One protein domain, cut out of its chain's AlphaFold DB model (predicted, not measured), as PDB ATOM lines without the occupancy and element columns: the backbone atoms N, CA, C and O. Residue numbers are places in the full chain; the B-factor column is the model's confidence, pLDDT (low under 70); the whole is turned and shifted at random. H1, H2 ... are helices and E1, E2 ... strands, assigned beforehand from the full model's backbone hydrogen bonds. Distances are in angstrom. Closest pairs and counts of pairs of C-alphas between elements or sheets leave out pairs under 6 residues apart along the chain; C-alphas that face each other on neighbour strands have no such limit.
ATOM      1  N   HIS A   8     209.181 195.093 116.193       90.69
ATOM      2  CA  HIS A   8     210.319 195.276 117.088       90.69
ATOM      3  C   HIS A   8     210.283 194.268 118.245       90.69
ATOM      4  O   HIS A   8     209.274 193.604 118.479       90.69
ATOM      5  N   TYR A   9     211.417 194.099 118.935       90.06
ATOM      6  CA  TYR A   9     211.565 193.156 120.047       90.06
ATOM      7  C   TYR A   9     211.876 193.891 121.350       90.06
ATOM      8  O   TYR A   9     212.955 194.470 121.487       90.06
ATOM      9  N   ASP A  10     210.976 193.779 122.324       89.25
ATOM     10  CA  ASP A  10     211.063 194.473 123.620       89.25
ATOM     11  C   ASP A  10     211.851 193.693 124.686       89.25
ATOM     12  O   ASP A  10     211.784 193.978 125.879       89.25
ATOM     13  N   GLY A  11     212.599 192.663 124.285       83.12
ATOM     14  CA  GLY A  11     213.377 191.826 125.206       83.12
ATOM     15  C   GLY A  11     212.660 190.554 125.661       83.12
ATOM     16  O   GLY A  11     213.330 189.637 126.131       83.12
ATOM     17  N   ASN A  12     211.344 190.461 125.448       89.12
ATOM     18  CA  ASN A  12     210.551 189.249 125.696       89.12
ATOM     19  C   ASN A  12     209.474 188.989 124.624       89.12
ATOM     20  O   ASN A  12     209.138 187.841 124.351       89.12
ATOM     21  N   VAL A  13     208.933 190.042 124.003       87.56
ATOM     22  CA  VAL A  13     207.809 189.957 123.058       87.56
ATOM     23  C   VAL A  13     208.177 190.643 121.743       87.56
ATOM     24  O   VAL A  13     208.893 191.646 121.744       87.56
ATOM     25  N   ILE A  14     207.713 190.077 120.625       87.94
ATOM     26  CA  ILE A  14     207.777 190.698 119.297       87.94
ATOM     27  C   ILE A  14     206.476 191.469 119.086       87.94
ATOM     28  O   ILE A  14     205.400 190.875 119.099       87.94
ATOM     29  N   VAL A  15     206.581 192.779 118.893       89.25
ATOM     30  CA  VAL A  15     205.441 193.689 118.761       89.25
ATOM     31  C   VAL A  15     205.391 194.210 117.324       89.25
ATOM     32  O   VAL A  15     206.355 194.834 116.877       89.25
ATOM     33  N   PRO A  16     204.309 193.945 116.571       90.62
ATOM     34  CA  PRO A  16     204.107 194.529 115.251       90.62
ATOM     35  C   PRO A  16     204.011 196.055 115.318       90.62
ATOM     36  O   PRO A  16     203.355 196.600 116.203       90.62
ATOM     37  N   ASP A  17     204.617 196.742 114.351       90.50
ATOM     38  CA  ASP A  17     204.524 198.206 114.248       90.50
ATOM     39  C   ASP A  17     203.137 198.650 113.745       90.50
ATOM     40  O   ASP A  17     202.686 199.761 114.019       90.50
ATOM     41  N   GLU A  18     202.452 197.766 113.016       87.75
ATOM     42  CA  GLU A  18     201.085 197.945 112.531       87.75
ATOM     43  C   GLU A  18     200.180 196.845 113.105       87.75
ATOM     44  O   GLU A  18     200.617 195.697 113.223       87.75
ATOM     45  N   PRO A  19     198.917 197.157 113.454       85.12
ATOM     46  CA  PRO A  19     198.008 196.181 114.035       85.12
ATOM     47  C   PRO A  19     197.728 195.048 113.046       85.12
ATOM     48  O   PRO A  19     197.269 195.273 111.926       85.12
ATOM     49  N   VAL A  20     197.966 193.817 113.495       84.69
ATOM     50  CA  VAL A  20     197.652 192.605 112.740       84.69
ATOM     51  C   VAL A  20     196.376 192.002 113.318       84.69
ATOM     52  O   VAL A  20     196.280 191.795 114.524       84.69
ATOM     53  N   GLY A  21     195.374 191.763 112.468       81.38
ATOM     54  CA  GLY A  21     194.053 191.277 112.892       81.38
ATOM     55  C   GLY A  21     193.950 189.762 113.098       81.38
ATOM     56  O   GLY A  21     192.890 189.284 113.490       81.38
ATOM     57  N   GLU A  22     195.016 189.013 112.822       80.88
ATOM     58  CA  GLU A  22     195.049 187.550 112.864       80.88
ATOM     59  C   GLU A  22     196.232 187.058 113.706       80.88
ATOM     60  O   GLU A  22     197.259 187.733 113.816       80.88
ATOM     61  N   GLU A  23     196.082 185.876 114.305       77.25
ATOM     62  CA  GLU A  23     197.137 185.218 115.073       77.25
ATOM     63  C   GLU A  23     198.215 184.670 114.125       77.25
ATOM     64  O   GLU A  23     197.916 183.975 113.154       77.25
ATOM     65  N   LEU A  24     199.479 185.015 114.387       79.81
ATOM     66  CA  LEU A  24     200.611 184.664 113.533       79.81
ATOM     67  C   LEU A  24     201.554 183.697 114.244       79.81
ATOM     68  O   LEU A  24     202.068 183.994 115.322       79.81
ATOM     69  N   GLU A  25     201.875 182.586 113.587       77.69
ATOM     70  CA  GLU A  25     202.948 181.699 114.026       77.69
ATOM     71  C   GLU A  25     204.302 182.190 113.496       77.69
ATOM     72  O   GLU A  25     204.552 182.255 112.288       77.69
ATOM     73  N   LEU A  26     205.210 182.532 114.413       74.25
ATOM     74  CA  LEU A  26     206.579 182.916 114.077       74.25
ATOM     75  C   LEU A  26     207.467 181.677 113.954       74.25
ATOM     76  O   LEU A  26     207.919 181.109 114.947       74.25
ATOM     77  N   ALA A  27     207.798 181.301 112.722       72.19
ATOM     78  CA  ALA A  27     208.884 180.365 112.468       72.19
ATOM     79  C   ALA A  27     210.219 181.124 112.433       72.19
ATOM     80  O   ALA A  27     210.458 181.948 111.545       72.19
ATOM     81  N   VAL A  28     211.121 180.823 113.372       69.44
ATOM     82  CA  VAL A  28     212.513 181.289 113.295       69.44
ATOM     83  C   VAL A  28     213.197 180.529 112.165       69.44
ATOM     84  O   VAL A  28     213.814 179.483 112.360       69.44
ATOM     85  N   VAL A  29     213.090 181.059 110.951       62.50
ATOM     86  CA  VAL A  29     213.930 180.624 109.844       62.50
ATOM     87  C   VAL A  29     215.297 181.219 110.122       62.50
ATOM     88  O   VAL A  29     215.532 182.402 109.868       62.50
ATOM     89  N   SER A  30     216.202 180.427 110.704       56.41
ATOM     90  CA  SER A  30     217.597 180.831 110.798       56.41
ATOM     91  C   SER A  30     218.097 181.022 109.369       56.41
ATOM     92  O   SER A  30     218.473 180.062 108.696       56.41
ATOM     93  N   SER A  31     218.095 182.254 108.866       53.12
ATOM     94  CA  SER A  31     218.979 182.551 107.757       53.12
ATOM     95  C   SER A  31     220.365 182.318 108.328       53.12
ATOM     96  O   SER A  31     220.699 182.875 109.380       53.12
ATOM     97  N   GLU A  32     221.133 181.419 107.715       54.75
ATOM     98  CA  GLU A  32     222.554 181.283 107.989       54.75
ATOM     99  C   GLU A  32     223.160 182.674 107.798       54.75
ATOM    100  O   GLU A  32     223.514 183.087 106.693       54.75
ATOM    101  N   HIS A  33     223.187 183.461 108.871       50.97
ATOM    102  CA  HIS A  33     223.772 184.778 108.872       50.97
ATOM    103  C   HIS A  33     225.229 184.512 108.579       50.97
ATOM    104  O   HIS A  33     225.932 183.986 109.448       50.97
ATOM    105  N   LYS A  34     225.607 184.779 107.316       55.50
ATOM    106  CA  LYS A  34     226.944 184.687 106.725       55.50
ATOM    107  C   LYS A  34     227.949 184.506 107.834       55.50
ATOM    108  O   LYS A  34     228.148 185.491 108.548       55.50
ATOM    109  N   LYS A  35     228.506 183.290 107.996       53.16
ATOM    110  CA  LYS A  35     229.572 182.970 108.963       53.16
ATOM    111  C   LYS A  35     230.384 184.238 109.174       53.16
ATOM    112  O   LYS A  35     231.145 184.600 108.276       53.16
ATOM    113  N   LYS A  36     230.109 184.982 110.261       58.94
ATOM    114  CA  LYS A  36     230.724 186.299 110.463       58.94
ATOM    115  C   LYS A  36     232.201 186.004 110.394       58.94
ATOM    116  O   LYS A  36     232.669 185.193 111.193       58.94
ATOM    117  N   ASP A  37     232.878 186.551 109.389       67.75
ATOM    118  CA  ASP A  37     234.282 186.270 109.162       67.75
ATOM    119  C   ASP A  37     235.007 186.638 110.457       67.75
ATOM    120  O   ASP A  37     235.179 187.815 110.798       67.75
ATOM    121  N   LYS A  38     235.321 185.607 111.251       68.38
ATOM    122  CA  LYS A  38     235.823 185.765 112.615       68.38
ATOM    123  C   LYS A  38     237.139 186.532 112.583       68.38
ATOM    124  O   LYS A  38     237.511 187.114 113.600       68.38
ATOM    125  N   ALA A  39     237.847 186.528 111.451       70.31
ATOM    126  CA  ALA A  39     239.043 187.327 111.247       70.31
ATOM    127  C   ALA A  39     238.696 188.815 111.100       70.31
ATOM    128  O   ALA A  39     239.252 189.631 111.834       70.31
ATOM    129  N   ARG A  40     237.721 189.178 110.253       71.12
ATOM    130  CA  ARG A  40     237.245 190.572 110.130       71.12
ATOM    131  C   ARG A  40     236.675 191.119 111.435       71.12
ATOM    132  O   ARG A  40     236.994 192.248 111.800       71.12
ATOM    133  N   HIS A  41     235.884 190.328 112.160       69.50
ATOM    134  CA  HIS A  41     235.333 190.752 113.451       69.50
ATOM    135  C   HIS A  41     236.438 190.983 114.493       69.50
ATOM    136  O   HIS A  41     236.458 192.024 115.146       69.50
ATOM    137  N   ARG A  42     237.424 190.076 114.582       73.38
ATOM    138  CA  ARG A  42     238.591 190.248 115.465       73.38
ATOM    139  C   ARG A  42     239.458 191.444 115.072       73.38
ATOM    140  O   ARG A  42     239.906 192.174 115.949       73.38
ATOM    141  N   ALA A  43     239.667 191.685 113.779       76.75
ATOM    142  CA  ALA A  43     240.418 192.845 113.303       76.75
ATOM    143  C   ALA A  43     239.710 194.170 113.640       76.75
ATOM    144  O   ALA A  43     240.367 195.124 114.051       76.75
ATOM    145  N   ALA A  44     238.380 194.219 113.521       72.81
ATOM    146  CA  ALA A  44     237.585 195.376 113.931       72.81
ATOM    147  C   ALA A  44     237.679 195.623 115.446       72.81
ATOM    148  O   ALA A  44     237.944 196.748 115.860       72.81
ATOM    149  N   LEU A  45     237.565 194.572 116.267       70.88
ATOM    150  CA  LEU A  45     237.741 194.677 117.720       70.88
ATOM    151  C   LEU A  45     239.155 195.128 118.104       70.88
ATOM    152  O   LEU A  45     239.304 195.969 118.982       70.88
ATOM    153  N   LYS A  46     240.191 194.649 117.406       69.38
ATOM    154  CA  LYS A  46     241.578 195.084 117.634       69.38
ATOM    155  C   LYS A  46     241.779 196.574 117.325       69.38
ATOM    156  O   LYS A  46     242.509 197.239 118.049       69.38
ATOM    157  N   ARG A  47     241.105 197.110 116.295       63.50
ATOM    158  CA  ARG A  47     241.103 198.556 115.989       63.50
ATOM    159  C   ARG A  47     240.383 199.388 117.052       63.50
ATOM    160  O   ARG A  47     240.759 200.532 117.283       63.50
ATOM    161  N   ILE A  48     239.353 198.830 117.683       64.50
ATOM    162  CA  ILE A  48     238.622 199.498 118.766       64.50
ATOM    163  C   ILE A  48     239.447 199.458 120.058       64.50
ATOM    164  O   ILE A  48     239.629 200.495 120.679       64.50
ATOM    165  N   GLY A  49     240.042 198.310 120.400       58.03
ATOM    166  CA  GLY A  49     240.902 198.158 121.580       58.03
ATOM    167  C   GLY A  49     242.191 198.988 121.540       58.03
ATOM    168  O   GLY A  49     242.758 199.274 122.586       58.03
ATOM    169  N   SER A  50     242.643 199.427 120.357       55.25
ATOM    170  CA  SER A  50     243.754 200.386 120.231       55.25
ATOM    171  C   SER A  50     243.373 201.840 120.542       55.25
ATOM    172  O   SER A  50     244.258 202.685 120.644       55.25
ATOM    173  N   ARG A  51     242.080 202.153 120.710       55.50
ATOM    174  CA  ARG A  51     241.631 203.385 121.372       55.50
ATOM    175  C   ARG A  51     241.495 203.070 122.854       55.50
ATOM    176  O   ARG A  51     240.426 202.705 123.326       55.50
ATOM    177  N   VAL A  52     242.626 203.137 123.547       55.75
ATOM    178  CA  VAL A  52     242.715 202.928 124.991       55.75
ATOM    179  C   VAL A  52     241.777 203.918 125.681       55.75
ATOM    180  O   VAL A  52     242.028 205.120 125.691       55.75
ATOM    181  N   VAL A  53     240.680 203.404 126.233       59.44
ATOM    182  CA  VAL A  53     239.997 204.047 127.355       59.44
ATOM    183  C   VAL A  53     240.883 203.764 128.572       59.44
ATOM    184  O   VAL A  53     241.336 202.622 128.702       59.44
ATOM    185  N   PRO A  54     241.213 204.755 129.418       57.75
ATOM    186  CA  PRO A  54     241.975 204.492 130.633       57.75
ATOM    187  C   PRO A  54     241.273 203.392 131.438       57.75
ATOM    188  O   PRO A  54     240.070 203.462 131.677       57.75
ATOM    189  N   ALA A  55     242.028 202.349 131.786       63.09
ATOM    190  CA  ALA A  55     241.524 201.174 132.495       63.09
ATOM    191  C   ALA A  55     241.118 201.476 133.951       63.09
ATOM    192  O   ALA A  55     240.494 200.637 134.592       63.09
ATOM    193  N   ASP A  56     241.424 202.680 134.438       65.50
ATOM    194  CA  ASP A  56     241.074 203.170 135.769       65.50
ATOM    195  C   ASP A  56     239.723 203.891 135.753       65.50
ATOM    196  O   ASP A  56     239.612 205.053 136.143       65.50
ATOM    197  N   ILE A  57     238.678 203.218 135.267       65.25
ATOM    198  CA  ILE A  57     237.319 203.658 135.583       65.25
ATOM    199  C   ILE A  57     237.037 203.132 136.996       65.25
ATOM    200  O   ILE A  57     236.943 201.910 137.151       65.25
ATOM    201  N   PRO A  58     236.947 204.000 138.022       71.81
ATOM    202  CA  PRO A  58     236.572 203.567 139.363       71.81
ATOM    203  C   PRO A  58     235.239 202.820 139.287       71.81
ATOM    204  O   PRO A  58     234.351 203.212 138.527       71.81
ATOM    205  N   LEU A  59     235.107 201.719 140.027       66.56
ATOM    206  CA  LEU A  59     233.913 200.865 139.970       66.56
ATOM    207  C   LEU A  59     232.647 201.656 140.310       66.56
ATOM    208  O   LEU A  59     231.590 201.419 139.734       66.56
ATOM    209  N   GLU A  60     232.795 202.659 141.164       70.50
ATOM    210  CA  GLU A  60     231.769 203.613 141.554       70.50
ATOM    211  C   GLU A  60     231.225 204.400 140.344       70.50
ATOM    212  O   GLU A  60     230.047 204.735 140.305       70.50
ATOM    213  N   ALA A  61     232.027 204.653 139.303       67.81
ATOM    214  CA  ALA A  61     231.577 205.331 138.081       67.81
ATOM    215  C   ALA A  61     230.759 204.430 137.136       67.81
ATOM    216  O   ALA A  61     230.162 204.928 136.179       67.81
ATOM    217  N   LEU A  62     230.729 203.116 137.379       67.62
ATOM    218  CA  LEU A  62     229.878 202.172 136.648       67.62
ATOM    219  C   LEU A  62     228.500 202.008 137.296       67.62
ATOM    220  O   LEU A  62     227.613 201.405 136.683       67.62
ATOM    221  N   ASP A  63     228.311 202.531 138.510       70.62
ATOM    222  CA  ASP A  63     227.043 202.413 139.210       70.62
ATOM    223  C   ASP A  63     225.965 203.283 138.560       70.62
ATOM    224  O   ASP A  63     226.167 204.456 138.226       70.62
ATOM    225  N   ARG A  64     224.779 202.691 138.384       60.72
ATOM    226  CA  ARG A  64     223.636 203.321 137.697       60.72
ATOM    227  C   ARG A  64     223.195 204.636 138.339       60.72
ATOM    228  O   ARG A  64     222.641 205.485 137.646       60.72
ATOM    229  N   GLU A  65     223.438 204.791 139.633       65.44
ATOM    230  CA  GLU A  65     223.064 205.966 140.421       65.44
ATOM    231  C   GLU A  65     223.879 207.208 140.027       65.44
ATOM    232  O   GLU A  65     223.345 208.316 140.006       65.44
ATOM    233  N   ASN A  66     225.129 207.026 139.586       60.38
ATOM    234  CA  ASN A  66     226.009 208.116 139.153       60.38
ATOM    235  C   ASN A  66     225.775 208.550 137.696       60.38
ATOM    236  O   ASN A  66     226.245 209.607 137.277       60.38
ATOM    237  N   LEU A  67     225.018 207.772 136.916       63.75
ATOM    238  CA  LEU A  67     224.735 208.079 135.509       63.75
ATOM    239  C   LEU A  67     223.753 209.255 135.334       63.75
ATOM    240  O   LEU A  67     223.702 209.862 134.265       63.75
TER     241      LEU A  67
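What this domain is: This is residues 8 to 67 of the 72 residues of an uncharacterized protein of Armatimonadetes bacterium (UniProt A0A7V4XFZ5). There is little regular structure here: the printed part is a wide, open, flat curve, with a small turn holding E1 at one end, then bare residues 17 to 37, then H1, and short H2 and H3 at the other end. The 60 printed residues hold E1, H1, H2, H3 in that order; the class is mostly helix, with only 23 residues in named elements. It is extended, with a radius of gyration of the C-alphas of 20.3 A and spans of 54 by 38 by 15 A.

How they stand to each other: Look first at E1, residues 14 to 16: it pairs with no named strand, but residues 8 to 9 pair antiparallel with its residues 14 to 15. H1, residues 38 to 49, is apart from E1; every O i to N i+4 pair in it is within hydrogen-bond range. H2, residues 59 to 62, and H3, residues 64 to 67, too short for such a pair, are close but not clearly touching; their closest C-alphas, Glu 60 and Asn 66, are 7.7 A apart.

Where its parts are: Find C-alpha 14 at (207.777, 190.698, 119.297), where E1 begins. H1 runs 16.1 A from C-alpha 38 at (235.823, 185.765, 112.615); E1 spans 6.7 A, H2 and H3 5.4 A each. H3 ends at C-alpha 67, (224.735, 208.079, 135.509).

The domain as a whole: The farthest C-alphas, Glu 22 and Asp 56, are 53.7 A apart. The printed part has no cut; E1 to H1 is a long link. In this model 31 residues are under pLDDT 70, among them 28 to 38 and 46 to 57.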